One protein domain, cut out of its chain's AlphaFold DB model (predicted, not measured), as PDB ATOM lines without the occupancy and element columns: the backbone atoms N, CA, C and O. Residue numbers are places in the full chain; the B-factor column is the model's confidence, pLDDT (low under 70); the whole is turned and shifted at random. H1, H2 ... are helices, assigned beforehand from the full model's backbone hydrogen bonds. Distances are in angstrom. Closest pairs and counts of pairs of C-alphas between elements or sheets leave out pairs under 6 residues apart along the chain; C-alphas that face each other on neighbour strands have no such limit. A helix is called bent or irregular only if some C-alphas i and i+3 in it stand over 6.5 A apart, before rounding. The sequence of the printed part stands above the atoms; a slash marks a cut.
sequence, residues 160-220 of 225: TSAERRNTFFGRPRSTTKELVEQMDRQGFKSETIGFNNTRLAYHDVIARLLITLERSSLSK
ATOM      1  N   THR A 160     209.277 135.378 158.154       62.09
ATOM      2  CA  THR A 160     210.070 136.316 157.355       62.09
ATOM      3  C   THR A 160     211.444 135.743 157.063       62.09
ATOM      4  O   THR A 160     211.983 134.915 157.793       62.09
ATOM      5  N   SER A 161     212.062 136.233 155.997       60.56
ATOM      6  CA  SER A 161     213.453 135.923 155.670       60.56
ATOM      7  C   SER A 161     214.422 136.316 156.802       60.56
ATOM      8  O   SER A 161     215.430 135.650 157.002       60.56
ATOM      9  N   ALA A 162     214.082 137.342 157.589       59.47
ATOM     10  CA  ALA A 162     214.834 137.766 158.765       59.47
ATOM     11  C   ALA A 162     214.696 136.786 159.949       59.47
ATOM     12  O   ALA A 162     215.701 136.399 160.540       59.47
ATOM     13  N   GLU A 163     213.482 136.305 160.243       60.47
ATOM     14  CA  GLU A 163     213.265 135.230 161.228       60.47
ATOM     15  C   GLU A 163     213.969 133.936 160.812       60.47
ATOM     16  O   GLU A 163     214.584 133.295 161.655       60.47
ATOM     17  N   ARG A 164     213.976 133.605 159.511       63.19
ATOM     18  CA  ARG A 164     214.741 132.469 158.967       63.19
ATOM     19  C   ARG A 164     216.254 132.616 159.149       63.19
ATOM     20  O   ARG A 164     216.938 131.616 159.305       63.19
ATOM     21  N   ARG A 165     216.797 133.835 159.097       63.66
ATOM     22  CA  ARG A 165     218.242 134.089 159.259       63.66
ATOM     23  C   ARG A 165     218.687 134.147 160.717       63.66
ATOM     24  O   ARG A 165     219.831 133.832 161.020       63.66
ATOM     25  N   ASN A 166     217.796 134.523 161.623       61.00
ATOM     26  CA  ASN A 166     218.128 134.646 163.040       61.00
ATOM     27  C   ASN A 166     218.028 133.335 163.826       61.00
ATOM     28  O   ASN A 166     218.417 133.267 164.984       61.00
ATOM     29  N   THR A 167     217.514 132.289 163.202       55.25
ATOM     30  CA  THR A 167     217.457 130.936 163.756       55.25
ATOM     31  C   THR A 167     218.723 130.121 163.492       55.25
ATOM     32  O   THR A 167     218.829 129.002 163.983       55.25
ATOM     33  N   PHE A 168     219.685 130.644 162.724       59.53
ATOM     34  CA  PHE A 168     220.990 130.004 162.548       59.53
ATOM     35  C   PHE A 168     221.807 130.140 163.834       59.53
ATOM     36  O   PHE A 168     222.084 131.250 164.267       59.53
ATOM     37  N   PHE A 169     222.206 129.034 164.455       51.69
ATOM     38  CA  PHE A 169     223.063 129.056 165.643       51.69
ATOM     39  C   PHE A 169     224.544 129.147 165.246       51.69
ATOM     40  O   PHE A 169     224.932 128.667 164.186       51.69
ATOM     41  N   GLY A 170     225.367 129.794 166.083       63.31
ATOM     42  CA  GLY A 170     226.820 129.892 165.885       63.31
ATOM     43  C   GLY A 170     227.355 131.311 165.649       63.31
ATOM     44  O   GLY A 170     226.652 132.315 165.802       63.31
ATOM     45  N   ARG A 171     228.640 131.394 165.273       64.44
ATOM     46  CA  ARG A 171     229.408 132.651 165.145       64.44
ATOM     47  C   ARG A 171     228.757 133.712 164.237       64.44
ATOM     48  O   ARG A 171     228.780 134.882 164.611       64.44
ATOM     49  N   PRO A 172     228.144 133.373 163.085       67.62
ATOM     50  CA  PRO A 172     227.487 134.374 162.241       67.62
ATOM     51  C   PRO A 172     226.326 135.094 162.941       67.62
ATOM     52  O   PRO A 172     226.152 136.301 162.764       67.62
ATOM     53  N   ARG A 173     225.556 134.381 163.773       68.94
ATOM     54  CA  ARG A 173     224.445 134.966 164.530       68.94
ATOM     55  C   ARG A 173     224.937 135.856 165.660       68.94
ATOM     56  O   ARG A 173     224.445 136.974 165.781       68.94
ATOM     57  N   SER A 174     225.922 135.403 166.440       72.56
ATOM     58  CA  SER A 174     226.491 136.220 167.518       72.56
ATOM     59  C   SER A 174     227.136 137.496 166.971       72.56
ATOM     60  O   SER A 174     226.853 138.580 167.465       72.56
ATOM     61  N   THR A 175     227.888 137.409 165.869       77.50
ATOM     62  CA  THR A 175     228.476 138.587 165.209       77.50
ATOM     63  C   THR A 175     227.414 139.538 164.655       77.50
ATOM     64  O   THR A 175     227.539 140.751 164.806       77.50
ATOM     65  N   THR A 176     226.348 139.022 164.034       80.31
ATOM     66  CA  THR A 176     225.254 139.876 163.537       80.31
ATOM     67  C   THR A 176     224.560 140.604 164.690       80.31
ATOM     68  O   THR A 176     224.290 141.798 164.570       80.31
ATOM     69  N   LYS A 177     224.325 139.918 165.818       79.25
ATOM     70  CA  LYS A 177     223.775 140.519 167.041       79.25
ATOM     71  C   LYS A 177     224.657 141.646 167.560       79.25
ATOM     72  O   LYS A 177     224.189 142.768 167.705       79.25
ATOM     73  N   GLU A 178     225.934 141.351 167.791       83.81
ATOM     74  CA  GLU A 178     226.902 142.304 168.341       83.81
ATOM     75  C   GLU A 178     226.981 143.578 167.492       83.81
ATOM     76  O   GLU A 178     227.052 144.685 168.027       83.81
ATOM     77  N   LEU A 179     226.925 143.442 166.165       85.31
ATOM     78  CA  LEU A 179     226.921 144.582 165.252       85.31
ATOM     79  C   LEU A 179     225.634 145.403 165.354       85.31
ATOM     80  O   LEU A 179     225.708 146.630 165.374       85.31
ATOM     81  N   VAL A 180     224.464 144.766 165.459       84.50
ATOM     82  CA  VAL A 180     223.194 145.488 165.645       84.50
ATOM     83  C   VAL A 180     223.156 146.203 167.001       84.50
ATOM     84  O   VAL A 180     222.758 147.366 167.060       84.50
ATOM     85  N   GLU A 181     223.643 145.576 168.070       84.12
ATOM     86  CA  GLU A 181     223.799 146.201 169.393       84.12
ATOM     87  C   GLU A 181     224.765 147.396 169.361       84.12
ATOM     88  O   GLU A 181     224.558 148.416 170.021       84.12
ATOM     89  N   GLN A 182     225.870 147.287 168.618       86.19
ATOM     90  CA  GLN A 182     226.808 148.397 168.433       86.19
ATOM     91  C   GLN A 182     226.182 149.544 167.639       86.19
ATOM     92  O   GLN A 182     226.380 150.704 168.003       86.19
ATOM     93  N   MET A 183     225.405 149.240 166.598       86.12
ATOM     94  CA  MET A 183     224.663 150.246 165.838       86.12
ATOM     95  C   MET A 183     223.676 151.005 166.728       86.12
ATOM     96  O   MET A 183     223.657 152.236 166.698       86.12
ATOM     97  N   ASP A 184     222.900 150.300 167.554       81.56
ATOM     98  CA  ASP A 184     221.931 150.942 168.447       81.56
ATOM     99  C   ASP A 184     222.631 151.833 169.488       81.56
ATOM    100  O   ASP A 184     222.251 152.993 169.673       81.56
ATOM    101  N   ARG A 185     223.744 151.358 170.070       84.56
ATOM    102  CA  ARG A 185     224.588 152.150 170.988       84.56
ATOM    103  C   ARG A 185     225.172 153.409 170.354       84.56
ATOM    104  O   ARG A 185     225.337 154.412 171.043       84.56
ATOM    105  N   GLN A 186     225.482 153.374 169.060       86.81
ATOM    106  CA  GLN A 186     225.967 154.537 168.313       86.81
ATOM    107  C   GLN A 186     224.836 155.463 167.833       86.81
ATOM    108  O   GLN A 186     225.101 156.478 167.192       86.81
ATOM    109  N   GLY A 187     223.578 155.155 168.162       83.88
ATOM    110  CA  GLY A 187     222.425 155.987 167.828       83.88
ATOM    111  C   GLY A 187     221.880 155.769 166.417       83.88
ATOM    112  O   GLY A 187     221.099 156.591 165.935       83.88
ATOM    113  N   PHE A 188     222.246 154.673 165.744       82.31
ATOM    114  CA  PHE A 188     221.649 154.305 164.460       82.31
ATOM    115  C   PHE A 188     220.239 153.744 164.674       82.31
ATOM    116  O   PHE A 188     220.028 152.541 164.816       82.31
ATOM    117  N   LYS A 189     219.262 154.651 164.699       79.44
ATOM    118  CA  LYS A 189     217.838 154.353 164.889       79.44
ATOM    119  C   LYS A 189     217.064 154.437 163.576       79.44
ATOM    120  O   LYS A 189     217.648 154.602 162.506       79.44
ATOM    121  N   SER A 190     215.745 154.270 163.642       76.88
ATOM    122  CA  SER A 190     214.886 154.253 162.455       76.88
ATOM    123  C   SER A 190     214.900 155.575 161.692       76.88
ATOM    124  O   SER A 190     214.742 155.558 160.475       76.88
ATOM    125  N   GLU A 191     215.172 156.697 162.361       77.56
ATOM    126  CA  GLU A 191     215.351 158.001 161.718       77.56
ATOM    127  C   GLU A 191     216.612 158.045 160.842       77.56
ATOM    128  O   GLU A 191     216.619 158.701 159.803       77.56
ATOM    129  N   THR A 192     217.660 157.315 161.233       79.50
ATOM    130  CA  THR A 192     218.942 157.248 160.514       79.50
ATOM    131  C   THR A 192     218.933 156.166 159.434       79.50
ATOM    132  O   THR A 192     219.472 156.356 158.349       79.50
ATOM    133  N   ILE A 193     218.330 155.013 159.733       78.56
ATOM    134  CA  ILE A 193     218.316 153.824 158.867       78.56
ATOM    135  C   ILE A 193     217.159 153.879 157.849       78.56
ATOM    136  O   ILE A 193     217.225 153.246 156.796       78.56
ATOM    137  N   GLY A 194     216.108 154.654 158.131       77.31
ATOM    138  CA  GLY A 194     214.971 154.877 157.233       77.31
ATOM    139  C   GLY A 194     213.829 153.863 157.364       77.31
ATOM    140  O   GLY A 194     212.865 153.934 156.606       77.31
ATOM    141  N   PHE A 195     213.906 152.920 158.308       75.75
ATOM    142  CA  PHE A 195     212.819 151.990 158.635       75.75
ATOM    143  C   PHE A 195     212.948 151.468 160.069       75.75
ATOM    144  O   PHE A 195     214.016 151.524 160.669       75.75
ATOM    145  N   ASN A 196     211.852 150.957 160.634       72.69
ATOM    146  CA  ASN A 196     211.847 150.392 161.984       72.69
ATOM    147  C   ASN A 196     212.442 148.981 162.007       72.69
ATOM    148  O   ASN A 196     212.212 148.185 161.100       72.69
ATOM    149  N   ASN A 197     213.103 148.621 163.109       74.56
ATOM    150  CA  ASN A 197     213.613 147.264 163.335       74.56
ATOM    151  C   ASN A 197     212.501 146.244 163.666       74.56
ATOM    152  O   ASN A 197     212.584 145.524 164.654       74.56
ATOM    153  N   THR A 198     211.402 146.202 162.920       62.78
ATOM    154  CA  THR A 198     210.357 145.182 163.094       62.78
ATOM    155  C   THR A 198     210.807 143.860 162.485       62.78
ATOM    156  O   THR A 198     211.437 143.864 161.431       62.78
ATOM    157  N   ARG A 199     210.472 142.733 163.122       60.50
ATOM    158  CA  ARG A 199     210.785 141.367 162.661       60.50
ATOM    159  C   ARG A 199     212.232 141.215 162.192       60.50
ATOM    160  O   ARG A 199     212.478 140.663 161.130       60.50
ATOM    161  N   LEU A 200     213.186 141.730 162.973       69.75
ATOM    162  CA  LEU A 200     214.624 141.555 162.726       69.75
ATOM    163  C   LEU A 200     215.154 142.193 161.436       69.75
ATOM    164  O   LEU A 200     216.189 141.781 160.916       69.75
ATOM    165  N   ALA A 201     214.493 143.239 160.942       68.62
ATOM    166  CA  ALA A 201     214.899 143.912 159.715       68.62
ATOM    167  C   ALA A 201     216.350 144.442 159.752       68.62
ATOM    168  O   ALA A 201     217.034 144.400 158.733       68.62
ATOM    169  N   TYR A 202     216.867 144.883 160.907       83.94
ATOM    170  CA  TYR A 202     218.265 145.342 160.999       83.94
ATOM    171  C   TYR A 202     219.253 144.178 160.914       83.94
ATOM    172  O   TYR A 202     220.253 144.270 160.206       83.94
ATOM    173  N   HIS A 203     218.934 143.063 161.572       81.44
ATOM    174  CA  HIS A 203     219.734 141.841 161.502       81.44
ATOM    175  C   HIS A 203     219.787 141.306 160.072       81.44
ATOM    176  O   HIS A 203     220.836 140.858 159.622       81.44
ATOM    177  N   ASP A 204     218.683 141.419 159.329       75.81
ATOM    178  CA  ASP A 204     218.658 141.065 157.916       75.81
ATOM    179  C   ASP A 204     219.629 141.914 157.085       75.81
ATOM    180  O   ASP A 204     220.467 141.384 156.354       75.81
ATOM    181  N   VAL A 205     219.543 143.239 157.207       80.88
ATOM    182  CA  VAL A 205     220.404 144.147 156.438       80.88
ATOM    183  C   VAL A 205     221.876 143.921 156.765       80.88
ATOM    184  O   VAL A 205     222.693 143.849 155.847       80.88
ATOM    185  N   ILE A 206     222.216 143.738 158.041       85.19
ATOM    186  CA  ILE A 206     223.595 143.474 158.459       85.19
ATOM    187  C   ILE A 206     224.076 142.111 157.972       85.19
ATOM    188  O   ILE A 206     225.165 142.031 157.410       85.19
ATOM    189  N   ALA A 207     223.262 141.061 158.072       79.75
ATOM    190  CA  ALA A 207     223.617 139.756 157.524       79.75
ATOM    191  C   ALA A 207     223.884 139.834 156.010       79.75
ATOM    192  O   ALA A 207     224.890 139.320 155.524       79.75
ATOM    193  N   ARG A 208     223.032 140.536 155.251       78.12
ATOM    194  CA  ARG A 208     223.239 140.750 153.807       78.12
ATOM    195  C   ARG A 208     224.502 141.554 153.521       78.12
ATOM    196  O   ARG A 208     225.214 141.219 152.575       78.12
ATOM    197  N   LEU A 209     224.793 142.581 154.318       81.62
ATOM    198  CA  LEU A 209     226.017 143.371 154.199       81.62
ATOM    199  C   LEU A 209     227.256 142.500 154.423       81.62
ATOM    200  O   LEU A 209     228.147 142.503 153.580       81.62
ATOM    201  N   LEU A 210     227.288 141.708 155.497       80.25
ATOM    202  CA  LEU A 210     228.402 140.807 155.808       80.25
ATOM    203  C   LEU A 210     228.648 139.799 154.682       80.25
ATOM    204  O   LEU A 210     229.776 139.673 154.211       80.25
ATOM    205  N   ILE A 211     227.588 139.158 154.178       77.94
ATOM    206  CA  ILE A 211     227.685 138.215 153.051       77.94
ATOM    207  C   ILE A 211     228.189 138.921 151.784       77.94
ATOM    208  O   ILE A 211     228.962 138.358 151.010       77.94
ATOM    209  N   THR A 212     227.749 140.156 151.546       79.81
ATOM    210  CA  THR A 212     228.181 140.953 150.389       79.81
ATOM    211  C   THR A 212     229.663 141.311 150.479       79.81
ATOM    212  O   THR A 212     230.373 141.203 149.479       79.81
ATOM    213  N   LEU A 213     230.129 141.711 151.665       81.00
ATOM    214  CA  LEU A 213     231.533 142.028 151.930       81.00
ATOM    215  C   LEU A 213     232.416 140.791 151.750       81.00
ATOM    216  O   LEU A 213     233.417 140.855 151.042       81.00
ATOM    217  N   GLU A 214     232.003 139.649 152.300       79.12
ATOM    218  CA  GLU A 214     232.712 138.376 152.145       79.12
ATOM    219  C   GLU A 214     232.807 137.948 150.673       79.12
ATOM    220  O   GLU A 214     233.862 137.534 150.200       79.12
ATOM    221  N   ARG A 215     231.721 138.111 149.907       79.81
ATOM    222  CA  ARG A 215     231.687 137.780 148.472       79.81
ATOM    223  C   ARG A 215     232.339 138.835 147.578       79.81
ATOM    224  O   ARG A 215     232.490 138.578 146.383       79.81
ATOM    225  N   SER A 216     232.675 140.010 148.118       79.19
ATOM    226  CA  SER A 216     233.227 141.159 147.382       79.19
ATOM    227  C   SER A 216     232.459 141.481 146.088       79.19
ATOM    228  O   SER A 216     233.045 141.812 145.058       79.19
ATOM    229  N   SER A 217     231.130 141.334 146.098       71.56
ATOM    230  CA  SER A 217     230.311 141.461 144.890       71.56
ATOM    231  C   SER A 217     228.893 141.929 145.196       71.56
ATOM    232  O   SER A 217     228.164 141.287 145.949       71.56
ATOM    233  N   LEU A 218     228.490 143.019 144.539       67.94
ATOM    234  CA  LEU A 218     227.132 143.581 144.568       67.94
ATOM    235  C   LEU A 218     226.277 143.150 143.363       67.94
ATOM    236  O   LEU A 218     225.094 143.468 143.292       67.94
ATOM    237  N   SER A 219     226.868 142.449 142.390       63.66
ATOM    238  CA  SER A 219     226.226 142.143 141.104       63.66
ATOM    239  C   SER A 219     225.375 140.872 141.116       63.66
ATOM    240  O   SER A 219     224.657 140.607 140.152       63.66
ATOM    241  N   LYS A 220     225.416 140.082 142.195       60.09
ATOM    242  CA  LYS A 220     224.569 138.897 142.369       60.09
ATOM    243  C   LYS A 220     223.456 139.181 143.367       60.09
ATOM    244  O   LYS A 220     223.710 139.570 144.502       60.09
TER     245      LYS A 220
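What this domain is: This is residues 160 to 220 of the 225 residues of the protein "DUF262 domain-containing protein" of Pseudidiomarina halophila (UniProt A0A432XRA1). Two longer helices, H2 and H4, cross steeply; the short H1 packs on H4 near that crossing, and tiny H3 sits in the turn from H2 to H4. The printed part has 61 residues with four named helices, H1 to H4, and no named strand: all helix. It is compact, with a radius of gyration of the C-alphas of 11.8 A, spanning 29 by 27 by 22 A.

How they stand to each other: H1, residues 161 to 166, touches H4, residues 198 to 215, about perpendicular at 81 degrees; the closest C-alphas, of Ala 162 and Asp 204, are 5.1 A apart. H2, residues 171 to 185, touches H4 at a steep tilt of 63 degrees, opposite ways, with residues 176 to 180 alone; the closest C-alphas, of Thr 176 and His 203, are 6.2 A apart. H3, residues 190 to 193, is apart from H1, H2 and H4. Every O i to N i+4 pair is within hydrogen-bond range in H1 and H2, 12 of 14 in H4; H3 is too short for one.

Where its parts are: H1 begins at C-alpha 161 (213.453, 135.923, 155.670). H2 measures 20.9 A. H4, 26.9 A, ends at C-alpha 215 (231.687, 137.780, 148.472) and is irregular: C-alphas 199 and 202 are 8.6 A apart.

The domain as a whole: The printed part has no cut, and its three links are tight. Residues 160 to 173, 198 to 201 and 218 to 220 have pLDDT under 70.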